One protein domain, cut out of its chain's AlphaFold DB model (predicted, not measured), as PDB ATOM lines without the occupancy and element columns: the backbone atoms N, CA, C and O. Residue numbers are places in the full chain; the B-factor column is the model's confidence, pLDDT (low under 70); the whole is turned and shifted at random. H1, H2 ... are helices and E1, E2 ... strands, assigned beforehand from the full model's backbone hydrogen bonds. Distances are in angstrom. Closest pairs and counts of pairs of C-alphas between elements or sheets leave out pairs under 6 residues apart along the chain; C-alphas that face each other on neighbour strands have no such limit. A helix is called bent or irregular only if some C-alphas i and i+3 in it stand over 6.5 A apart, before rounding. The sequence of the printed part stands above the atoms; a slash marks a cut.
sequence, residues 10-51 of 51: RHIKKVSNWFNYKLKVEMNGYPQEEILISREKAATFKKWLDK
ATOM      1  N   ARG A  10     -16.626 -21.809 -48.213       82.50
ATOM      2  CA  ARG A  10     -18.013 -21.332 -48.282       82.50
ATOM      3  C   ARG A  10     -18.716 -21.315 -46.919       82.50
ATOM      4  O   ARG A  10     -19.674 -20.577 -46.748       82.50
ATOM      5  N   HIS A  11     -18.250 -22.121 -45.964       86.12
ATOM      6  CA  HIS A  11     -18.787 -22.163 -44.603       86.12
ATOM      7  C   HIS A  11     -17.954 -21.364 -43.600       86.12
ATOM      8  O   HIS A  11     -18.279 -21.376 -42.415       86.12
ATOM      9  N   ILE A  12     -16.918 -20.644 -44.038       88.69
ATOM     10  CA  ILE A  12     -16.195 -19.738 -43.148       88.69
ATOM     11  C   ILE A  12     -17.108 -18.561 -42.821       88.69
ATOM     12  O   ILE A  12     -17.529 -17.813 -43.698       88.69
ATOM     13  N   LYS A  13     -17.402 -18.399 -41.533       89.31
ATOM     14  CA  LYS A  13     -18.164 -17.269 -41.006       89.31
ATOM     15  C   LYS A  13     -17.274 -16.048 -40.843       89.31
ATOM     16  O   LYS A  13     -17.650 -14.940 -41.214       89.31
ATOM     17  N   LYS A  14     -16.107 -16.248 -40.231       87.94
ATOM     18  CA  LYS A  14     -15.182 -15.167 -39.904       87.94
ATOM     19  C   LYS A  14     -13.765 -15.692 -39.781       87.94
ATOM     20  O   LYS A  14     -13.530 -16.761 -39.225       87.94
ATOM     21  N   VAL A  15     -12.817 -14.893 -40.256       90.50
ATOM     22  CA  VAL A  15     -11.390 -15.093 -40.006       90.50
ATOM     23  C   VAL A  15     -10.888 -13.904 -39.211       90.50
ATOM     24  O   VAL A  15     -11.065 -12.758 -39.618       90.50
ATOM     25  N   SER A  16     -10.281 -14.165 -38.060       91.25
ATOM     26  CA  SER A  16      -9.727 -13.134 -37.187       91.25
ATOM     27  C   SER A  16      -8.280 -13.447 -36.826       91.25
ATOM     28  O   SER A  16      -7.839 -14.599 -36.845       91.25
ATOM     29  N   ASN A  17      -7.507 -12.401 -36.531       91.19
ATOM     30  CA  ASN A  17      -6.178 -12.597 -35.972       91.19
ATOM     31  C   ASN A  17      -6.318 -13.155 -34.553       91.19
ATOM     32  O   ASN A  17      -7.131 -12.684 -33.760       91.19
ATOM     33  N   TRP A  18      -5.492 -14.142 -34.249       91.94
ATOM     34  CA  TRP A  18      -5.389 -14.774 -32.947       91.94
ATOM     35  C   TRP A  18      -4.004 -14.520 -32.347       91.94
ATOM     36  O   TRP A  18      -3.078 -14.057 -33.023       91.94
ATOM     37  N   PHE A  19      -3.856 -14.837 -31.064       88.19
ATOM     38  CA  PHE A  19      -2.605 -14.684 -30.330       88.19
ATOM     39  C   PHE A  19      -1.413 -15.339 -31.059       88.19
ATOM     40  O   PHE A  19      -1.559 -16.368 -31.728       88.19
ATOM     41  N   ASN A  20      -0.218 -14.751 -30.923       88.75
ATOM     42  CA  ASN A  20       1.016 -15.175 -31.600       88.75
ATOM     43  C   ASN A  20       0.934 -15.204 -33.137       88.75
ATOM     44  O   ASN A  20       1.497 -16.098 -33.774       88.75
ATOM     45  N   TYR A  21       0.252 -14.226 -33.742       88.38
ATOM     46  CA  TYR A  21       0.113 -14.104 -35.202       88.38
ATOM     47  C   TYR A  21      -0.541 -15.326 -35.867       88.38
ATOM     48  O   TYR A  21      -0.390 -15.546 -37.071       88.38
ATOM     49  N   LYS A  22      -1.253 -16.141 -35.088       91.81
ATOM     50  CA  LYS A  22      -2.094 -17.215 -35.612       91.81
ATOM     51  C   LYS A  22      -3.368 -16.610 -36.194       91.81
ATOM     52  O   LYS A  22      -3.702 -15.460 -35.911       91.81
ATOM     53  N   LEU A  23      -4.095 -17.380 -36.992       92.50
ATOM     54  CA  LEU A  23      -5.456 -17.012 -37.386       92.50
ATOM     55  C   LEU A  23      -6.441 -17.945 -36.716       92.50
ATOM     56  O   LEU A  23      -6.157 -19.127 -36.537       92.50
ATOM     57  N   LYS A  24      -7.596 -17.399 -36.371       91.69
ATOM     58  CA  LYS A  24      -8.745 -18.148 -35.903       91.69
ATOM     59  C   LYS A  24      -9.828 -18.078 -36.963       91.69
ATOM     60  O   LYS A  24     -10.170 -16.992 -37.433       91.69
ATOM     61  N   VAL A  25     -10.325 -19.244 -37.344       91.00
ATOM     62  CA  VAL A  25     -11.412 -19.405 -38.302       91.00
ATOM     63  C   VAL A  25     -12.631 -19.914 -37.551       91.00
ATOM     64  O   VAL A  25     -12.571 -20.949 -36.888       91.00
ATOM     65  N   GLU A  26     -13.718 -19.163 -37.664       89.94
ATOM     66  CA  GLU A  26     -15.038 -19.523 -37.160       89.94
ATOM     67  C   GLU A  26     -15.886 -20.036 -38.327       89.94
ATOM     68  O   GLU A  26     -15.929 -19.404 -39.389       89.94
ATOM     69  N   MET A  27     -16.570 -21.162 -38.133       88.75
ATOM     70  CA  MET A  27     -17.408 -21.799 -39.154       88.75
ATOM     71  C   MET A  27     -18.896 -21.531 -38.897       88.75
ATOM     72  O   MET A  27     -19.358 -21.481 -37.756       88.75
ATOM     73  N   ASN A  28     -19.673 -21.380 -39.969       85.12
ATOM     74  CA  ASN A  28     -21.130 -21.321 -39.890       85.12
ATOM     75  C   ASN A  28     -21.681 -22.699 -39.492       85.12
ATOM     76  O   ASN A  28     -21.336 -23.706 -40.103       85.12
ATOM     77  N   GLY A  29     -22.528 -22.741 -38.461       82.38
ATOM     78  CA  GLY A  29     -23.153 -23.972 -37.955       82.38
ATOM     79  C   GLY A  29     -22.343 -24.740 -36.904       82.38
ATOM     80  O   GLY A  29     -22.923 -25.546 -36.186       82.38
ATOM     81  N   TYR A  30     -21.049 -24.437 -36.739       80.19
ATOM     82  CA  TYR A  30     -20.175 -25.096 -35.759       80.19
ATOM     83  C   TYR A  30     -19.433 -24.072 -34.890       80.19
ATOM     84  O   TYR A  30     -18.220 -23.916 -35.010       80.19
ATOM     85  N   PRO A  31     -20.136 -23.351 -33.996       73.31
ATOM     86  CA  PRO A  31     -19.519 -22.319 -33.159       73.31
ATOM     87  C   PRO A  31     -18.511 -22.875 -32.140       73.31
ATOM     88  O   PRO A  31     -17.678 -22.125 -31.651       73.31
ATOM     89  N   GLN A  32     -18.579 -24.171 -31.813       77.44
ATOM     90  CA  GLN A  32     -17.616 -24.829 -30.923       77.44
ATOM     91  C   GLN A  32     -16.362 -25.332 -31.651       77.44
ATOM     92  O   GLN A  32     -15.350 -25.590 -31.001       77.44
ATOM     93  N   GLU A  33     -16.403 -25.467 -32.981       80.12
ATOM     94  CA  GLU A  33     -15.227 -25.858 -33.756       80.12
ATOM     95  C   GLU A  33     -14.477 -24.619 -34.229       80.12
ATOM     96  O   GLU A  33     -14.776 -24.009 -35.255       80.12
ATOM     97  N   GLU A  34     -13.467 -24.252 -33.450       81.62
ATOM     98  CA  GLU A  34     -12.564 -23.160 -33.778       81.62
ATOM     99  C   GLU A  34     -11.301 -23.724 -34.417       81.62
ATOM    100  O   GLU A  34     -10.574 -24.518 -33.813       81.62
ATOM    101  N   ILE A  35     -11.010 -23.301 -35.646       87.88
ATOM    102  CA  ILE A  35      -9.827 -23.779 -36.356       87.88
ATOM    103  C   ILE A  35      -8.718 -22.745 -36.221       87.88
ATOM    104  O   ILE A  35      -8.837 -21.606 -36.678       87.88
ATOM    105  N   LEU A  36      -7.620 -23.157 -35.586       89.38
ATOM    106  CA  LEU A  36      -6.435 -22.329 -35.404       89.38
ATOM    107  C   LEU A  36      -5.401 -22.625 -36.488       89.38
ATOM    108  O   LEU A  36      -4.895 -23.739 -36.618       89.38
ATOM    109  N   ILE A  37      -5.033 -21.591 -37.231       89.44
ATOM    110  CA  ILE A  37      -4.015 -21.644 -38.273       89.44
ATOM    111  C   ILE A  37      -2.716 -21.088 -37.706       89.44
ATOM    112  O   ILE A  37      -2.682 -19.996 -37.135       89.44
ATOM    113  N   SER A  38      -1.629 -21.843 -37.861       89.88
ATOM    114  CA  SER A  38      -0.303 -21.424 -37.405       89.88
ATOM    115  C   SER A  38       0.173 -20.157 -38.122       89.88
ATOM    116  O   SER A  38      -0.194 -19.896 -39.268       89.88
ATOM    117  N   ARG A  39       1.051 -19.391 -37.462       90.56
ATOM    118  CA  ARG A  39       1.672 -18.176 -38.016       90.56
ATOM    119  C   ARG A  39       2.275 -18.403 -39.405       90.56
ATOM    120  O   ARG A  39       2.094 -17.580 -40.293       90.56
ATOM    121  N   GLU A  40       2.962 -19.524 -39.594       91.62
ATOM    122  CA  GLU A  40       3.629 -19.869 -40.856       91.62
ATOM    123  C   GLU A  40       2.632 -20.029 -42.011       91.62
ATOM    124  O   GLU A  40       2.914 -19.645 -43.143       91.62
ATOM    125  N   LYS A  41       1.436 -20.554 -41.720       89.00
ATOM    126  CA  LYS A  41       0.373 -20.778 -42.709       89.00
ATOM    127  C   LYS A  41      -0.587 -19.595 -42.835       89.00
ATOM    128  O   LYS A  41      -1.319 -19.523 -43.818       89.00
ATOM    129  N   ALA A  42      -0.577 -18.663 -41.883       90.81
ATOM    130  CA  ALA A  42      -1.490 -17.526 -41.835       90.81
ATOM    131  C   ALA A  42      -1.422 -16.656 -43.102       90.81
ATOM    132  O   ALA A  42      -2.457 -16.297 -43.663       90.81
ATOM    133  N   ALA A  43      -0.211 -16.343 -43.575       90.00
ATOM    134  CA  ALA A  43      -0.017 -15.514 -44.764       90.00
ATOM    135  C   ALA A  43      -0.549 -16.197 -46.035       90.00
ATOM    136  O   ALA A  43      -1.279 -15.582 -46.810       90.00
ATOM    137  N   THR A  44      -0.229 -17.480 -46.224       90.31
ATOM    138  CA  THR A  44      -0.715 -18.277 -47.359       90.31
ATOM    139  C   THR A  44      -2.231 -18.430 -47.323       90.31
ATOM    140  O   THR A  44      -2.880 -18.286 -48.352       90.31
ATOM    141  N   PHE A  45      -2.810 -18.654 -46.139       89.44
ATOM    142  CA  PHE A  45      -4.255 -18.768 -45.971       89.44
ATOM    143  C   PHE A  45      -4.986 -17.467 -46.322       89.44
ATOM    144  O   PHE A  45      -5.963 -17.504 -47.062       89.44
ATOM    145  N   LYS A  46      -4.481 -16.309 -45.873       87.62
ATOM    146  CA  LYS A  46      -5.036 -15.001 -46.261       87.62
ATOM    147  C   LYS A  46      -4.969 -14.769 -47.769       87.62
ATOM    148  O   LYS A  46      -5.969 -14.388 -48.355       87.62
ATOM    149  N   LYS A  47      -3.825 -15.057 -48.403       89.25
ATOM    150  CA  LYS A  47      -3.674 -14.949 -49.867       89.25
ATOM    151  C   LYS A  47      -4.625 -15.864 -50.634       89.25
ATOM    152  O   LYS A  47      -5.016 -15.542 -51.745       89.25
ATOM    153  N   TRP A  48      -4.934 -17.029 -50.075       87.88
ATOM    154  CA  TRP A  48      -5.853 -17.981 -50.684       87.88
ATOM    155  C   TRP A  48      -7.320 -17.534 -50.544       87.88
ATOM    156  O   TRP A  48      -8.090 -17.775 -51.461       87.88
ATOM    157  N   LEU A  49      -7.685 -16.843 -49.453       85.06
ATOM    158  CA  LEU A  49      -9.019 -16.247 -49.258       85.06
ATOM    159  C   LEU A  49      -9.289 -15.005 -50.113       85.06
ATOM    160  O   LEU A  49     -10.445 -14.673 -50.337       85.06
ATOM    161  N   ASP A  50      -8.236 -14.296 -50.515       83.56
ATOM    162  CA  ASP A  50      -8.324 -13.090 -51.348       83.56
ATOM    163  C   ASP A  50      -8.579 -13.409 -52.838       83.56
ATOM    164  O   ASP A  50      -8.828 -12.506 -53.630       83.56
ATOM    165  N   LYS A  51      -8.511 -14.692 -53.225       68.31
ATOM    166  CA  LYS A  51      -8.853 -15.182 -54.569       68.31
ATOM    167  C   LYS A  51     -10.314 -15.596 -54.662       68.31
ATOM    168  O   LYS A  51     -10.895 -15.348 -55.740       68.31
TER     169      LYS A  51
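Overview. This is residues 10 to 51 of the 51 residues of the protein "DNA-binding response regulator" of Bacteroides ovatus (UniProt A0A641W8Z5). A small three-stranded sheet has one helix, H1, turning back from the end of E3 over one face; the other face is bare. The 42 printed residues give E1, E2, E3, H1 in order, a mixed class in two layers; the strands form a meander, each the antiparallel neighbour of the one before. It is compact, radius of gyration of the C-alphas 10.1 A, and flat, spanning 27 by 25 by 11 A.

Along the chain. E1, residues 12 to 18, begins at C-alpha 12 (-16.195, -19.738, -43.148) and spans 15.7 A. E2 is residues 22 to 27, 16.4 A; E3, residues 30 to 37, 16.7 A, bends by 60 degrees at residue 33. H1, residues 39 to 49, 15.6 A, ends at C-alpha 49 (-9.019, -16.247, -49.258); it is only just irregular, C-alphas 40 and 43 being 6.9 A apart.

Arrangement. Hairpin E1 and E2 has N 16 and O 24 at 2.9 A; hairpin E2 and E3, N 37 and O 23 at 2.8 A. H1 is on the sheet, height 9.4 A, over E2; its closest C-alphas to E2 are Arg 39 and Lys 22, 4.6 A. In H1, 5 of 7 O i to N i+4 pairs are within hydrogen-bond range.

Size, cuts and confidence. The farthest C-alphas, Gly 29 and Glu 40, are 27.2 A apart. The printed part has no cut or long link; residue 51 has pLDDT under 70.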